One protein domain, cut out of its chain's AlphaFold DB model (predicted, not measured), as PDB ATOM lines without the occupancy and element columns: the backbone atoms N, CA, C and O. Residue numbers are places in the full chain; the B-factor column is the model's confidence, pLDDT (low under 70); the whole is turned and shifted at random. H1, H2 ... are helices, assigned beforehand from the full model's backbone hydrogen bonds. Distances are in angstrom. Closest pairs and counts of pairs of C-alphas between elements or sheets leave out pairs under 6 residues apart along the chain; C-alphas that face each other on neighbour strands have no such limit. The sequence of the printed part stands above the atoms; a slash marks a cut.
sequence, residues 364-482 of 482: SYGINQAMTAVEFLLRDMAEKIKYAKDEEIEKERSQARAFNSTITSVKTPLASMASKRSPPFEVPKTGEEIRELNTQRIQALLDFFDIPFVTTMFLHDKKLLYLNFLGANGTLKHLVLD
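What this domain is: This is residues 364 to 482 of the 482 residues of an uncharacterized protein of Verruconis gallopava (UniProt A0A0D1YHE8). Picture one very long helix, H1, with a small compact head of four short helices, H2 to H5, at its last end; residues 364 to 388 of H1 stick out from the head as a free arm. In the head H4 has H3 on one side and H5 on another, H2 touches H5, and the long unnamed stretch 406 to 430 loops out from the end of H1 and folds back to H2. The printed part has 119 residues with five named helices, H1 to H5 in chain order, and no named strand; the class is all helix. The whole is only just loose, close to extended, with a radius of gyration of the C-alphas of 19.8 A, and spans 70 by 31 by 21 A, the arm making the length.

Where its parts are: Find C-alpha 364 at (193.360, 159.289, 145.091); from there H1, residues 364 to 405, runs 61.0 A to C-alpha 405 at (135.184, 156.864, 163.225). H2 is residues 431 to 436, 8.8 A long, and H3 is residues 439 to 448, 14.0 A long. Look next for H4, residues 459 to 469, 15.5 A long. H5, residues 474 to 481, covers 10.5 A and ends at C-alpha 481 at (128.837, 146.304, 152.715).

How they stand to each other: Start from H1, which touches no helix. It is close to H4 but not clearly touching: the closest C-alphas, those of Arg 401 and Phe 469, are 7.7 A apart, and the lines are about perpendicular at 77 degrees. H1 is apart from H2, H3 and H5. From H4, look to H3: they touch, closest at the C-alphas of Thr 439 and Leu 459, 5.6 A apart, and run the same way at a shallow tilt of 28 degrees. H4 and H5 form a helical hairpin and touch, closest at the C-alphas of His 460 and Leu 481, 6.6 A apart; they run opposite ways at a shallow tilt of 33 degrees, only just short of steep. H5 touches H2, closest at the C-alphas of Arg 435 and Val 480, 5.1 A apart, the same way at a shallow tilt of 24 degrees. In H1, H2, H3, H4 and H5 every backbone O i to N i+4 pair is within hydrogen-bond range.

The domain as a whole: The two C-alphas farthest apart are those of Ser 364 and Asp 482, the chain's last residue, at 70.1 A. Without residues 364 to 388, which stand free, the body spans 36 by 29 by 20 A. The link from H1 to H2, 25 residues, is long; H2 to H3 and H4 to H5 are tight links. The printed part has no cut, its mean pLDDT is 96.7, and no printed residue is under 70.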
ATOM      1  N   SER A 364     194.510 159.945 145.718       95.38
ATOM      2  CA  SER A 364     193.360 159.289 145.091       95.38
ATOM      3  C   SER A 364     192.607 158.404 146.085       95.38
ATOM      4  O   SER A 364     191.381 158.468 146.165       95.38
ATOM      5  N   TYR A 365     193.327 157.635 146.904       95.50
ATOM      6  CA  TYR A 365     192.730 156.819 147.955       95.50
ATOM      7  C   TYR A 365     191.978 157.666 148.993       95.50
ATOM      8  O   TYR A 365     190.826 157.363 149.308       95.50
ATOM      9  N   GLY A 366     192.588 158.757 149.470       96.19
ATOM     10  CA  GLY A 366     191.949 159.687 150.405       96.19
ATOM     11  C   GLY A 366     190.690 160.339 149.827       96.19
ATOM     12  O   GLY A 366     189.665 160.402 150.504       96.19
ATOM     13  N   ILE A 367     190.729 160.747 148.555       95.94
ATOM     14  CA  ILE A 367     189.569 161.312 147.852       95.94
ATOM     15  C   ILE A 367     188.443 160.277 147.746       95.94
ATOM     16  O   ILE A 367     187.298 160.590 148.064       95.94
ATOM     17  N   ASN A 368     188.745 159.033 147.368       95.38
ATOM     18  CA  ASN A 368     187.731 157.980 147.250       95.38
ATOM     19  C   ASN A 368     187.082 157.641 148.602       95.38
ATOM     20  O   ASN A 368     185.868 157.437 148.669       95.38
ATOM     21  N   GLN A 369     187.861 157.622 149.690       96.25
ATOM     22  CA  GLN A 369     187.309 157.453 151.037       96.25
ATOM     23  C   GLN A 369     186.392 158.616 151.429       96.25
ATOM     24  O   GLN A 369     185.291 158.378 151.930       96.25
ATOM     25  N   ALA A 370     186.812 159.859 151.173       95.94
ATOM     26  CA  ALA A 370     186.003 161.040 151.462       95.94
ATOM     27  C   ALA A 370     184.687 161.028 150.668       95.94
ATOM     28  O   ALA A 370     183.623 161.245 151.244       95.94
ATOM     29  N   MET A 371     184.740 160.685 149.377       96.56
ATOM     30  CA  MET A 371     183.549 160.547 148.533       96.56
ATOM     31  C   MET A 371     182.600 159.465 149.056       96.56
ATOM     32  O   MET A 371     181.405 159.710 149.175       96.56
ATOM     33  N   THR A 372     183.128 158.307 149.464       97.25
ATOM     34  CA  THR A 372     182.318 157.224 150.048       97.25
ATOM     35  C   THR A 372     181.633 157.667 151.349       97.25
ATOM     36  O   THR A 372     180.467 157.350 151.583       97.25
ATOM     37  N   ALA A 373     182.331 158.428 152.200       96.62
ATOM     38  CA  ALA A 373     181.759 158.963 153.435       96.62
ATOM     39  C   ALA A 373     180.644 159.986 153.158       96.62
ATOM     40  O   ALA A 373     179.605 159.962 153.821       96.62
ATOM     41  N   VAL A 374     180.831 160.849 152.156       97.50
ATOM     42  CA  VAL A 374     179.808 161.809 151.718       97.50
ATOM     43  C   VAL A 374     178.586 161.083 151.153       97.50
ATOM     44  O   VAL A 374     177.466 161.401 151.545       97.50
ATOM     45  N   GLU A 375     178.767 160.071 150.300       96.94
ATOM     46  CA  GLU A 375     177.662 159.261 149.767       96.94
ATOM     47  C   GLU A 375     176.858 158.575 150.878       96.94
ATOM     48  O   GLU A 375     175.625 158.571 150.848       96.94
ATOM     49  N   PHE A 376     177.542 158.036 151.891       97.62
ATOM     50  CA  PHE A 376     176.890 157.428 153.047       97.62
ATOM     51  C   PHE A 376     176.058 158.445 153.842       97.62
ATOM     52  O   PHE A 376     174.898 158.175 154.154       97.62
ATOM     53  N   LEU A 377     176.614 159.628 154.127       97.38
ATOM     54  CA  LEU A 377     175.900 160.695 154.837       97.38
ATOM     55  C   LEU A 377     174.691 161.203 154.047       97.38
ATOM     56  O   LEU A 377     173.619 161.383 154.620       97.38
ATOM     57  N   LEU A 378     174.834 161.389 152.733       97.06
ATOM     58  CA  LEU A 378     173.726 161.801 151.870       97.06
ATOM     59  C   LEU A 378     172.602 160.762 151.863       97.06
ATOM     60  O   LEU A 378     171.428 161.130 151.909       97.06
ATOM     61  N   ARG A 379     172.941 159.468 151.856       96.19
ATOM     62  CA  ARG A 379     171.955 158.386 151.941       96.19
ATOM     63  C   ARG A 379     171.227 158.374 153.287       96.19
ATOM     64  O   ARG A 379     170.003 158.294 153.294       96.19
ATOM     65  N   ASP A 380     171.950 158.506 154.397       96.94
ATOM     66  CA  ASP A 380     171.359 158.580 155.742       96.94
ATOM     67  C   ASP A 380     170.439 159.805 155.893       96.94
ATOM     68  O   ASP A 380     169.316 159.696 156.387       96.94
ATOM     69  N   MET A 381     170.861 160.970 155.394       96.62
ATOM     70  CA  MET A 381     170.024 162.174 155.388       96.62
ATOM     71  C   MET A 381     168.769 161.996 154.527       96.62
ATOM     72  O   MET A 381     167.676 162.362 154.958       96.62
ATOM     73  N   ALA A 382     168.893 161.401 153.336       96.12
ATOM     74  CA  ALA A 382     167.749 161.125 152.469       96.12
ATOM     75  C   ALA A 382     166.754 160.150 153.122       96.12
ATOM     76  O   ALA A 382     165.541 160.358 153.038       96.12
ATOM     77  N   GLU A 383     167.248 159.118 153.812       95.62
ATOM     78  CA  GLU A 383     166.411 158.187 154.570       95.62
ATOM     79  C   GLU A 383     165.698 158.898 155.727       95.62
ATOM     80  O   GLU A 383     164.481 158.778 155.847       95.62
ATOM     81  N   LYS A 384     166.397 159.725 156.513       95.31
ATOM     82  CA  LYS A 384     165.787 160.517 157.598       95.31
ATOM     83  C   LYS A 384     164.704 161.472 157.104       95.31
ATOM     84  O   LYS A 384     163.634 161.536 157.703       95.31
ATOM     85  N   ILE A 385     164.944 162.171 155.993       94.44
ATOM     86  CA  ILE A 385     163.942 163.051 155.373       94.44
ATOM     87  C   ILE A 385     162.720 162.241 154.930       94.44
ATOM     88  O   ILE A 385     161.586 162.685 155.109       94.44
ATOM     89  N   LYS A 386     162.929 161.044 154.368       93.38
ATOM     90  CA  LYS A 386     161.836 160.151 153.977       93.38
ATOM     91  C   LYS A 386     161.018 159.696 155.192       93.38
ATOM     92  O   LYS A 386     159.796 159.765 155.134       93.38
ATOM     93  N   TYR A 387     161.666 159.293 156.285       93.94
ATOM     94  CA  TYR A 387     160.975 158.897 157.518       93.94
ATOM     95  C   TYR A 387     160.185 160.049 158.145       93.94
ATOM     96  O   TYR A 387     159.034 159.846 158.514       93.94
ATOM     97  N   ALA A 388     160.754 161.256 158.202       93.81
ATOM     98  CA  ALA A 388     160.062 162.426 158.746       93.81
ATOM     99  C   ALA A 388     158.783 162.761 157.957       93.81
ATOM    100  O   ALA A 388     157.735 163.022 158.543       93.81
ATOM    101  N   LYS A 389     158.840 162.684 156.620       93.88
ATOM    102  CA  LYS A 389     157.654 162.858 155.764       93.88
ATOM    103  C   LYS A 389     156.624 161.747 155.967       93.88
ATOM    104  O   LYS A 389     155.426 162.007 155.968       93.88
ATOM    105  N   ASP A 390     157.081 160.510 156.130       92.94
ATOM    106  CA  ASP A 390     156.199 159.369 156.371       92.94
ATOM    107  C   ASP A 390     155.476 159.480 157.727       92.94
ATOM    108  O   ASP A 390     154.303 159.117 157.823       92.94
ATOM    109  N   GLU A 391     156.145 160.021 158.748       95.31
ATOM    110  CA  GLU A 391     155.570 160.292 160.070       95.31
ATOM    111  C   GLU A 391     154.486 161.378 160.015       95.31
ATOM    112  O   GLU A 391     153.407 161.207 160.585       95.31
ATOM    113  N   GLU A 392     154.731 162.465 159.280       95.62
ATOM    114  CA  GLU A 392     153.744 163.530 159.068       95.62
ATOM    115  C   GLU A 392     152.484 163.005 158.360       95.62
ATOM    116  O   GLU A 392     151.365 163.225 158.828       95.62
ATOM    117  N   ILE A 393     152.663 162.209 157.301       95.44
ATOM    118  CA  ILE A 393     151.556 161.567 156.576       95.44
ATOM    119  C   ILE A 393     150.758 160.637 157.498       95.44
ATOM    120  O   ILE A 393     149.527 160.615 157.441       95.44
ATOM    121  N   GLU A 394     151.419 159.856 158.354       95.81
ATOM    122  CA  GLU A 394     150.713 158.963 159.277       95.81
ATOM    123  C   GLU A 394     149.963 159.736 160.371       95.81
ATOM    124  O   GLU A 394     148.861 159.338 160.757       95.81
ATOM    125  N   LYS A 395     150.491 160.882 160.815       97.06
ATOM    126  CA  LYS A 395     149.791 161.782 161.738       97.06
ATOM    127  C   LYS A 395     148.500 162.328 161.121       97.06
ATOM    128  O   LYS A 395     147.452 162.260 161.767       97.06
ATOM    129  N   GLU A 396     148.544 162.807 159.878       97.06
ATOM    130  CA  GLU A 396     147.349 163.265 159.152       97.06
ATOM    131  C   GLU A 396     146.334 162.131 158.961       97.06
ATOM    132  O   GLU A 396     145.142 162.293 159.237       97.06
ATOM    133  N   ARG A 397     146.804 160.939 158.575       97.44
ATOM    134  CA  ARG A 397     145.957 159.742 158.462       97.44
ATOM    135  C   ARG A 397     145.298 159.384 159.786       97.44
ATOM    136  O   ARG A 397     144.117 159.054 159.798       97.44
ATOM    137  N   SER A 398     146.022 159.457 160.899       97.69
ATOM    138  CA  SER A 398     145.463 159.176 162.222       97.69
ATOM    139  C   SER A 398     144.343 160.153 162.589       97.69
ATOM    140  O   SER A 398     143.330 159.733 163.146       97.69
ATOM    141  N   GLN A 399     144.489 161.440 162.256       98.06
ATOM    142  CA  GLN A 399     143.441 162.444 162.473       98.06
ATOM    143  C   GLN A 399     142.218 162.185 161.585       98.06
ATOM    144  O   GLN A 399     141.087 162.207 162.071       98.06
ATOM    145  N   ALA A 400     142.438 161.856 160.309       98.06
ATOM    146  CA  ALA A 400     141.367 161.494 159.384       98.06
ATOM    147  C   ALA A 400     140.605 160.238 159.844       98.06
ATOM    148  O   ALA A 400     139.376 160.232 159.832       98.06
ATOM    149  N   ARG A 401     141.304 159.204 160.338       98.25
ATOM    150  CA  ARG A 401     140.673 158.005 160.927       98.25
ATOM    151  C   ARG A 401     139.833 158.347 162.154       98.25
ATOM    152  O   ARG A 401     138.719 157.845 162.282       98.25
ATOM    153  N   ALA A 402     140.344 159.201 163.042       98.25
ATOM    154  CA  ALA A 402     139.602 159.641 164.220       98.25
ATOM    155  C   ALA A 402     138.300 160.350 163.817       98.25
ATOM    156  O   ALA A 402     137.240 160.019 164.344       98.25
ATOM    157  N   PHE A 403     138.348 161.236 162.820       98.25
ATOM    158  CA  PHE A 403     137.153 161.874 162.266       98.25
ATOM    159  C   PHE A 403     136.186 160.856 161.641       98.25
ATOM    160  O   PHE A 403     135.014 160.807 162.013       98.25
ATOM    161  N   ASN A 404     136.679 159.978 160.765       98.19
ATOM    162  CA  ASN A 404     135.868 158.970 160.074       98.19
ATOM    163  C   ASN A 404     135.194 157.973 161.026       98.19
ATOM    164  O   ASN A 404     134.114 157.465 160.722       98.19
ATOM    165  N   SER A 405     135.778 157.730 162.201       98.19
ATOM    166  CA  SER A 405     135.184 156.864 163.225       98.19
ATOM    167  C   SER A 405     133.884 157.425 163.822       98.19
ATOM    168  O   SER A 405     133.047 156.665 164.316       98.19
ATOM    169  N   THR A 406     133.676 158.743 163.735       98.31
ATOM    170  CA  THR A 406     132.452 159.413 164.205       98.31
ATOM    171  C   THR A 406     131.313 159.359 163.185       98.31
ATOM    172  O   THR A 406     130.156 159.596 163.532       98.31
ATOM    173  N   ILE A 407     131.612 159.014 161.930       98.12
ATOM    174  CA  ILE A 407     130.638 159.012 160.841       98.12
ATOM    175  C   ILE A 407     129.831 157.712 160.856       98.12
ATOM    176  O   ILE A 407     130.375 156.607 160.820       98.12
ATOM    177  N   THR A 408     128.507 157.855 160.861       97.81
ATOM    178  CA  THR A 408     127.548 156.739 160.871       97.81
ATOM    179  C   THR A 408     126.673 156.667 159.619       97.81
ATOM    180  O   THR A 408     125.997 155.664 159.420       97.81
ATOM    181  N   SER A 409     126.685 157.696 158.766       97.81
ATOM    182  CA  SER A 409     125.848 157.792 157.564       97.81
ATOM    183  C   SER A 409     126.673 157.641 156.288       97.81
ATOM    184  O   SER A 409     127.752 158.214 156.163       97.81
ATOM    185  N   VAL A 410     126.121 156.914 155.315       98.00
ATOM    186  CA  VAL A 410     126.743 156.614 154.013       98.00
ATOM    187  C   VAL A 410     126.928 157.867 153.147       98.00
ATOM    188  O   VAL A 410     127.867 157.941 152.356       98.00
ATOM    189  N   LYS A 411     126.055 158.864 153.320       98.06
ATOM    190  CA  LYS A 411     126.058 160.115 152.543       98.06
ATOM    191  C   LYS A 411     126.981 161.185 153.118       98.06
ATOM    192  O   LYS A 411     127.275 162.166 152.443       98.06
ATOM    193  N   THR A 412     127.389 161.036 154.376       97.81
ATOM    194  CA  THR A 412     128.273 162.004 155.022       97.81
ATOM    195  C   THR A 412     129.672 161.885 154.414       97.81
ATOM    196  O   THR A 412     130.170 160.765 154.273       97.81
ATOM    197  N   PRO A 413     130.316 163.006 154.044       97.88
ATOM    198  CA  PRO A 413     131.646 162.973 153.460       97.88
ATOM    199  C   PRO A 413     132.683 162.490 154.477       97.88
ATOM    200  O   PRO A 413     132.715 162.933 155.624       97.88
ATOM    201  N   LEU A 414     133.545 161.591 154.021       97.75
ATOM    202  CA  LEU A 414     134.693 161.053 154.729       97.75
ATOM    203  C   LEU A 414     135.883 162.003 154.570       97.75
ATOM    204  O   LEU A 414     136.078 162.617 153.518       97.75
ATOM    205  N   ALA A 415     136.709 162.104 155.608       97.56
ATOM    206  CA  ALA A 415     137.981 162.799 155.515       97.56
ATOM    207  C   ALA A 415     138.907 162.063 154.536       97.56
ATOM    208  O   ALA A 415     139.094 160.845 154.626       97.56
ATOM    209  N   SER A 416     139.498 162.826 153.614       94.12
ATOM    210  CA  SER A 416     140.474 162.311 152.657       94.12
ATOM    211  C   SER A 416     141.743 161.864 153.378       94.12
ATOM    212  O   SER A 416     142.260 162.568 154.246       94.12
ATOM    213  N   MET A 417     142.264 160.698 153.004       95.81
ATOM    214  CA  MET A 417     143.508 160.175 153.558       95.81
ATOM    215  C   MET A 417     144.703 160.738 152.795       95.81
ATOM    216  O   MET A 417     144.765 160.633 151.569       95.81
ATOM    217  N   ALA A 418     145.694 161.251 153.522       95.25
ATOM    218  CA  ALA A 418     146.962 161.662 152.935       95.25
ATOM    219  C   ALA A 418     147.636 160.487 152.201       95.25
ATOM    220  O   ALA A 418     147.659 159.346 152.684       95.25
ATOM    221  N   SER A 419     148.192 160.745 151.020       93.25
ATOM    222  CA  SER A 419     148.903 159.746 150.221       93.25
ATOM    223  C   SER A 419     150.253 160.273 149.764       93.25
ATOM    224  O   SER A 419     150.424 161.460 149.511       93.25
ATOM    225  N   LYS A 420     151.210 159.352 149.622       91.19
ATOM    226  CA  LYS A 420     152.543 159.633 149.074       91.19
ATOM    227  C   LYS A 420     152.515 159.829 147.559       91.19
ATOM    228  O   LYS A 420     153.474 160.339 146.990       91.19
ATOM    229  N   ARG A 421     151.460 159.349 146.896       92.06
ATOM    230  CA  ARG A 421     151.328 159.322 145.437       92.06
ATOM    231  C   ARG A 421     150.129 160.164 145.011       92.06
ATOM    232  O   ARG A 421     149.176 160.321 145.770       92.06
ATOM    233  N   SER A 422     150.150 160.659 143.776       90.56
ATOM    234  CA  SER A 422     148.964 161.241 143.144       90.56
ATOM    235  C   SER A 422     147.948 160.136 142.831       90.56
ATOM    236  O   SER A 422     148.349 159.100 142.286       90.56
ATOM    237  N   PRO A 423     146.660 160.315 143.160       88.44
ATOM    238  CA  PRO A 423     145.666 159.274 142.961       88.44
ATOM    239  C   PRO A 423     145.431 159.020 141.462       88.44
ATOM    240  O   PRO A 423     145.297 159.977 140.698       88.44
ATOM    241  N   PRO A 424     145.386 157.749 141.017       85.19
ATOM    242  CA  PRO A 424     145.164 157.416 139.608       85.19
ATOM    243  C   PRO A 424     143.727 157.695 139.138       85.19
ATOM    244  O   PRO A 424     143.466 157.734 137.939       85.19
ATOM    245  N   PHE A 425     142.790 157.865 140.071       92.94
ATOM    246  CA  PHE A 425     141.392 158.224 139.835       92.94
ATOM    247  C   PHE A 425     140.846 158.972 141.059       92.94
ATOM    248  O   PHE A 425     141.514 159.047 142.089       92.94
ATOM    249  N   GLU A 426     139.642 159.532 140.964       95.19
ATOM    250  CA  GLU A 426     139.028 160.244 142.088       95.19
ATOM    251  C   GLU A 426     138.804 159.309 143.287       95.19
ATOM    252  O   GLU A 426     138.114 158.293 143.190       95.19
ATOM    253  N   VAL A 427     139.427 159.642 144.421       96.62
ATOM    254  CA  VAL A 427     139.282 158.881 145.666       96.62
ATOM    255  C   VAL A 427     137.853 159.074 146.180       96.62
ATOM    256  O   VAL A 427     137.420 160.225 146.278       96.62
ATOM    257  N   PRO A 428     137.134 157.989 146.520       97.38
ATOM    258  CA  PRO A 428     135.761 158.071 146.983       97.38
ATOM    259  C   PRO A 428     135.668 158.913 148.258       97.38
ATOM    260  O   PRO A 428     136.405 158.690 149.223       97.38
ATOM    261  N   LYS A 429     134.757 159.883 148.253       97.19
ATOM    262  CA  LYS A 429     134.542 160.838 149.347       97.19
ATOM    263  C   LYS A 429     133.399 160.426 150.259       97.19
ATOM    264  O   LYS A 429     133.303 160.942 151.362       97.19
ATOM    265  N   THR A 430     132.531 159.521 149.827       98.38
ATOM    266  CA  THR A 430     131.354 159.083 150.586       98.38
ATOM    267  C   THR A 430     131.311 157.564 150.700       98.38
ATOM    268  O   THR A 430     131.937 156.844 149.918       98.38
ATOM    269  N   GLY A 431     130.557 157.046 151.672       97.81
ATOM    270  CA  GLY A 431     130.319 155.606 151.777       97.81
ATOM    271  C   GLY A 431     129.569 155.046 150.560       97.81
ATOM    272  O   GLY A 431     129.776 153.891 150.199       97.81
ATOM    273  N   GLU A 432     128.738 155.865 149.908       98.19
ATOM    274  CA  GLU A 432     127.950 155.485 148.726       98.19
ATOM    275  C   GLU A 432     128.870 155.188 147.542       98.19
ATOM    276  O   GLU A 432     128.797 154.120 146.940       98.19
ATOM    277  N   GLU A 433     129.845 156.064 147.307       98.25
ATOM    278  CA  GLU A 433     130.866 155.852 146.283       98.25
ATOM    279  C   GLU A 433     131.685 154.582 146.550       98.25
ATOM    280  O   GLU A 433     131.970 153.832 145.617       98.25
ATOM    281  N   ILE A 434     132.019 154.284 147.818       98.00
ATOM    282  CA  ILE A 434     132.717 153.039 148.197       98.00
ATOM    283  C   ILE A 434     131.846 151.812 147.901       98.00
ATOM    284  O   ILE A 434     132.342 150.795 147.399       98.00
ATOM    285  N   ARG A 435     130.543 151.900 148.184       97.94
ATOM    286  CA  ARG A 435     129.571 150.839 147.903       97.94
ATOM    287  C   ARG A 435     129.485 150.540 146.409       97.94
ATOM    288  O   ARG A 435     129.433 149.370 146.036       97.94
ATOM    289  N   GLU A 436     129.587 151.549 145.556       97.94
ATOM    290  CA  GLU A 436     129.534 151.404 144.095       97.94
ATOM    291  C   GLU A 436     130.855 150.945 143.452       97.94
ATOM    292  O   GLU A 436     130.885 150.590 142.269       97.94
ATOM    293  N   LEU A 437     131.963 150.886 144.203       97.75
ATOM    294  CA  LEU A 437     133.243 150.443 143.648       97.75
ATOM    295  C   LEU A 437     133.193 148.992 143.157       97.75
ATOM    296  O   LEU A 437     132.770 148.071 143.866       97.75
ATOM    297  N   ASN A 438     133.732 148.790 141.954       97.44
ATOM    298  CA  ASN A 438     133.992 147.477 141.378       97.44
ATOM    299  C   ASN A 438     135.344 146.905 141.862       97.44
ATOM    300  O   ASN A 438     136.163 147.599 142.470       97.44
ATOM    301  N   THR A 439     135.605 145.632 141.550       97.38
ATOM    302  CA  THR A 439     136.834 144.922 141.957       97.38
ATOM    303  C   THR A 439     138.119 145.584 141.470       97.38
ATOM    304  O   THR A 439     139.108 145.599 142.196       97.38
ATOM    305  N   GLN A 440     138.116 146.143 140.260       97.12
ATOM    306  CA  GLN A 440     139.305 146.777 139.690       97.12
ATOM    307  C   GLN A 440     139.630 148.094 140.397       97.12
ATOM    308  O   GLN A 440     140.783 148.339 140.742       97.12
ATOM    309  N   ARG A 441     138.613 148.921 140.667       97.25
ATOM    310  CA  ARG A 441     138.791 150.208 141.342       97.25
ATOM    311  C   ARG A 441     139.187 150.031 142.797       97.25
ATOM    312  O   ARG A 441     140.116 150.700 143.225       97.25
ATOM    313  N   ILE A 442     138.553 149.117 143.542       97.88
ATOM    314  CA  ILE A 442     138.967 148.875 144.933       97.88
ATOM    315  C   ILE A 442     140.399 148.334 144.995       97.88
ATOM    316  O   ILE A 442     141.156 148.728 145.868       97.88
ATOM    317  N   GLN A 443     140.801 147.487 144.044       97.62
ATOM    318  CA  GLN A 443     142.168 146.980 143.967       97.62
ATOM    319  C   GLN A 443     143.167 148.108 143.699       97.62
ATOM    320  O   GLN A 443     144.113 148.269 144.462       97.62
ATOM    321  N   ALA A 444     142.898 148.944 142.692       96.75
ATOM    322  CA  ALA A 444     143.720 150.114 142.404       96.75
ATOM    323  C   ALA A 444     143.793 151.078 143.600       96.75
ATOM    324  O   ALA A 444     144.807 151.739 143.802       96.75
ATOM    325  N   LEU A 445     142.736 151.139 144.411       96.88
ATOM    326  CA  LEU A 445     142.699 151.941 145.624       96.88
ATOM    327  C   LEU A 445     143.575 151.359 146.742       96.88
ATOM    328  O   LEU A 445     144.331 152.091 147.379       96.88
ATOM    329  N   LEU A 446     143.488 150.049 146.977       97.19
ATOM    330  CA  LEU A 446     144.328 149.356 147.955       97.19
ATOM    331  C   LEU A 446     145.810 149.456 147.562       97.19
ATOM    332  O   LEU A 446     146.633 149.796 148.407       97.19
ATOM    333  N   ASP A 447     146.129 149.275 146.277       96.81
ATOM    334  CA  ASP A 447     147.473 149.481 145.722       96.81
ATOM    335  C   ASP A 447     147.944 150.938 145.886       96.81
ATOM    336  O   ASP A 447     149.098 151.200 146.227       96.81
ATOM    337  N   PHE A 448     147.051 151.911 145.675       96.19
ATOM    338  CA  PHE A 448     147.366 153.335 145.808       96.19
ATOM    339  C   PHE A 448     147.776 153.726 147.234       96.19
ATOM    340  O   PHE A 448     148.693 154.531 147.407       96.19
ATOM    341  N   PHE A 449     147.129 153.147 148.248       96.31
ATOM    342  CA  PHE A 449     147.456 153.378 149.657       96.31
ATOM    343  C   PHE A 449     148.499 152.401 150.223       96.31
ATOM    344  O   PHE A 449     148.773 152.453 151.423       96.31
ATOM    345  N   ASP A 450     149.093 151.551 149.376       96.12
ATOM    346  CA  ASP A 450     150.023 150.482 149.757       96.12
ATOM    347  C   ASP A 450     149.435 149.548 150.852       96.12
ATOM    348  O   ASP A 450     150.139 149.089 151.754       96.12
ATOM    349  N   ILE A 451     148.123 149.272 150.797       97.12
ATOM    350  CA  ILE A 451     147.427 148.367 151.724       97.12
ATOM    351  C   ILE A 451     147.614 146.929 151.225       97.12
ATOM    352  O   ILE A 451     147.221 146.630 150.099       97.12
ATOM    353  N   PRO A 452     148.164 146.005 152.031       97.56
ATOM    354  CA  PRO A 452     148.361 144.628 151.595       97.56
ATOM    355  C   PRO A 452     147.017 143.904 151.423       97.56
ATOM    356  O   PRO A 452     146.197 143.861 152.340       97.56
ATOM    357  N   PHE A 453     146.804 143.285 150.259       97.81
ATOM    358  CA  PHE A 453     145.638 142.443 149.977       97.81
ATOM    359  C   PHE A 453     146.011 141.262 149.077       97.81
ATOM    360  O   PHE A 453     147.051 141.246 148.419       97.81
ATOM    361  N   VAL A 454     145.132 140.260 149.027       97.69
ATOM    362  CA  VAL A 454     145.263 139.117 148.117       97.69
ATOM    363  C   VAL A 454     144.399 139.365 146.883       97.69
ATOM    364  O   VAL A 454     143.222 139.701 146.995       97.69
ATOM    365  N   THR A 455     144.947 139.186 145.683       96.62
ATOM    366  CA  THR A 455     144.227 139.474 144.428       96.62
ATOM    367  C   THR A 455     142.953 138.643 144.265       96.62
ATOM    368  O   THR A 455     141.954 139.162 143.764       96.62
ATOM    369  N   THR A 456     142.952 137.402 144.757       97.31
ATOM    370  CA  THR A 456     141.813 136.467 144.745       97.31
ATOM    371  C   THR A 456     140.769 136.731 145.833       97.31
ATOM    372  O   THR A 456     139.757 136.040 145.875       97.31
ATOM    373  N   MET A 457     141.000 137.704 146.719       97.62
ATOM    374  CA  MET A 457     140.062 138.073 147.777       97.62
ATOM    375  C   MET A 457     138.751 138.618 147.183       97.62
ATOM    376  O   MET A 457     138.761 139.318 146.161       97.62
ATOM    377  N   PHE A 458     137.624 138.311 147.828       98.19
ATOM    378  CA  PHE A 458     136.314 138.786 147.390       98.19
ATOM    379  C   PHE A 458     136.218 140.316 147.466       98.19
ATOM    380  O   PHE A 458     136.894 140.969 148.262       98.19
ATOM    381  N   LEU A 459     135.348 140.901 146.636       97.62
ATOM    382  CA  LEU A 459     135.107 142.350 146.615       97.62
ATOM    383  C   LEU A 459     134.710 142.882 147.999       97.62
ATOM    384  O   LEU A 459     135.191 143.935 148.410       97.62
ATOM    385  N   HIS A 460     133.873 142.127 148.711       98.00
ATOM    386  CA  HIS A 460     133.441 142.434 150.070       98.00
ATOM    387  C   HIS A 460     134.634 142.635 151.017       98.00
ATOM    388  O   HIS A 460     134.771 143.687 151.638       98.00
ATOM    389  N   ASP A 461     135.557 141.677 151.056       98.38
ATOM    390  CA  ASP A 461     136.706 141.716 151.966       98.38
ATOM    391  C   ASP A 461     137.701 142.821 151.580       98.38
ATOM    392  O   ASP A 461     138.261 143.492 152.447       98.38
ATOM    393  N   LYS A 462     137.863 143.091 150.276       98.50
ATOM    394  CA  LYS A 462     138.658 144.230 149.783       98.50
ATOM    395  C   LYS A 462     138.066 145.572 150.231       98.50
ATOM    396  O   LYS A 462     138.809 146.449 150.670       98.50
ATOM    397  N   LYS A 463     136.739 145.733 150.160       98.44
ATOM    398  CA  LYS A 463     136.045 146.928 150.673       98.44
ATOM    399  C   LYS A 463     136.193 147.046 152.185       98.44
ATOM    400  O   LYS A 463     136.486 148.133 152.675       98.44
ATOM    401  N   LEU A 464     136.073 145.938 152.917       98.50
ATOM    402  CA  LEU A 464     136.268 145.913 154.365       98.50
ATOM    403  C   LEU A 464     137.693 146.332 154.762       98.50
ATOM    404  O   LEU A 464     137.850 147.134 155.681       98.50
ATOM    405  N   LEU A 465     138.728 145.856 154.055       98.38
ATOM    406  CA  LEU A 465     140.115 146.295 154.266       98.38
ATOM    407  C   LEU A 465     140.267 147.804 154.075       98.38
ATOM    408  O   LEU A 465     140.871 148.473 154.914       98.38
ATOM    409  N   TYR A 466     139.678 148.349 153.011       98.25
ATOM    410  CA  TYR A 466     139.733 149.785 152.770       98.25
ATOM    411  C   TYR A 466     138.987 150.588 153.848       98.25
ATOM    412  O   TYR A 466     139.529 151.548 154.389       98.25
ATOM    413  N   LEU A 467     137.784 150.162 154.236       98.31
ATOM    414  CA  LEU A 467     137.011 150.802 155.306       98.31
ATOM    415  C   LEU A 467     137.726 150.734 156.665       98.31
ATOM    416  O   LEU A 467     137.653 151.678 157.452       98.31
ATOM    417  N   ASN A 468     138.447 149.644 156.945       98.31
ATOM    418  CA  ASN A 468     139.306 149.535 158.124       98.31
ATOM    419  C   ASN A 468     140.457 150.546 158.073       98.31
ATOM    420  O   ASN A 468     140.706 151.223 159.067       98.31
ATOM    421  N   PHE A 469     141.116 150.691 156.922       98.06
ATOM    422  CA  PHE A 469     142.173 151.687 156.728       98.06
ATOM    423  C   PHE A 469     141.670 153.126 156.915       98.06
ATOM    424  O   PHE A 469     142.354 153.935 157.545       98.06
ATOM    425  N   LEU A 470     140.460 153.428 156.428       98.06
ATOM    426  CA  LEU A 470     139.804 154.725 156.615       98.06
ATOM    427  C   LEU A 470     139.418 155.018 158.069       98.06
ATOM    428  O   LEU A 470     139.110 156.166 158.379       98.06
ATOM    429  N   GLY A 471     139.412 154.020 158.956       98.06
ATOM    430  CA  GLY A 471     138.925 154.176 160.326       98.06
ATOM    431  C   GLY A 471     137.399 154.266 160.423       98.06
ATOM    432  O   GLY A 471     136.887 154.854 161.369       98.06
ATOM    433  N   ALA A 472     136.663 153.702 159.459       98.19
ATOM    434  CA  ALA A 472     135.202 153.715 159.473       98.19
ATOM    435  C   ALA A 472     134.635 152.996 160.713       98.19
ATOM    436  O   ALA A 472     135.146 151.953 161.142       98.19
ATOM    437  N   ASN A 473     133.536 153.522 161.255       97.62
ATOM    438  CA  ASN A 473     132.778 152.873 162.324       97.62
ATOM    439  C   ASN A 473     132.154 151.547 161.837       97.62
ATOM    440  O   ASN A 473     131.874 151.388 160.649       97.62
ATOM    441  N   GLY A 474     131.892 150.608 162.751       97.94
ATOM    442  CA  GLY A 474     131.142 149.379 162.479       97.94
ATOM    443  C   GLY A 474     129.802 149.645 161.789       97.94
ATOM    444  O   GLY A 474     129.513 149.011 160.779       97.94
ATOM    445  N   THR A 475     129.036 150.643 162.243       97.94
ATOM    446  CA  THR A 475     127.755 151.005 161.607       97.94
ATOM    447  C   THR A 475     127.933 151.393 160.140       97.94
ATOM    448  O   THR A 475     127.222 150.884 159.278       97.94
ATOM    449  N   LEU A 476     128.918 152.245 159.836       98.25
ATOM    450  CA  LEU A 476     129.205 152.644 158.459       98.25
ATOM    451  C   LEU A 476     129.696 151.455 157.621       98.25
ATOM    452  O   LEU A 476     129.302 151.325 156.467       98.25
ATOM    453  N   LYS A 477     130.518 150.568 158.199       98.31
ATOM    454  CA  LYS A 477     130.973 149.346 157.519       98.31
ATOM    455  C   LYS A 477     129.802 148.471 157.099       98.31
ATOM    456  O   LYS A 477     129.768 148.064 155.946       98.31
ATOM    457  N   HIS A 478     128.848 148.230 157.996       98.12
ATOM    458  CA  HIS A 478     127.647 147.463 157.671       98.12
ATOM    459  C   HIS A 478     126.857 148.127 156.544       98.12
ATOM    460  O   HIS A 478     126.644 147.503 155.517       98.12
ATOM    461  N   LEU A 479     126.561 149.424 156.651       97.75
ATOM    462  CA  LEU A 479     125.769 150.129 155.636       97.75
ATOM    463  C   LEU A 479     126.414 150.192 154.240       97.75
ATOM    464  O   LEU A 479     125.708 150.370 153.251       97.75
ATOM    465  N   VAL A 480     127.745 150.127 154.151       97.88
ATOM    466  CA  VAL A 480     128.474 150.133 152.869       97.88
ATOM    467  C   VAL A 480     128.606 148.727 152.279       97.88
ATOM    468  O   VAL A 480     128.729 148.589 151.060       97.88
ATOM    469  N   LEU A 481     128.657 147.697 153.127       97.56
ATOM    470  CA  LEU A 481     128.837 146.304 152.715       97.56
ATOM    471  C   LEU A 481     127.508 145.586 152.444       97.56
ATOM    472  O   LEU A 481     127.491 144.691 151.598       97.56
ATOM    473  N   ASP A 482     126.437 146.002 153.124       94.19
ATOM    474  CA  ASP A 482     125.040 145.685 152.802       94.19
ATOM    475  C   ASP A 482     124.631 146.340 151.471       94.19
ATOM    476  O   ASP A 482     123.802 145.781 150.717       94.19
TER     477      ASP A 482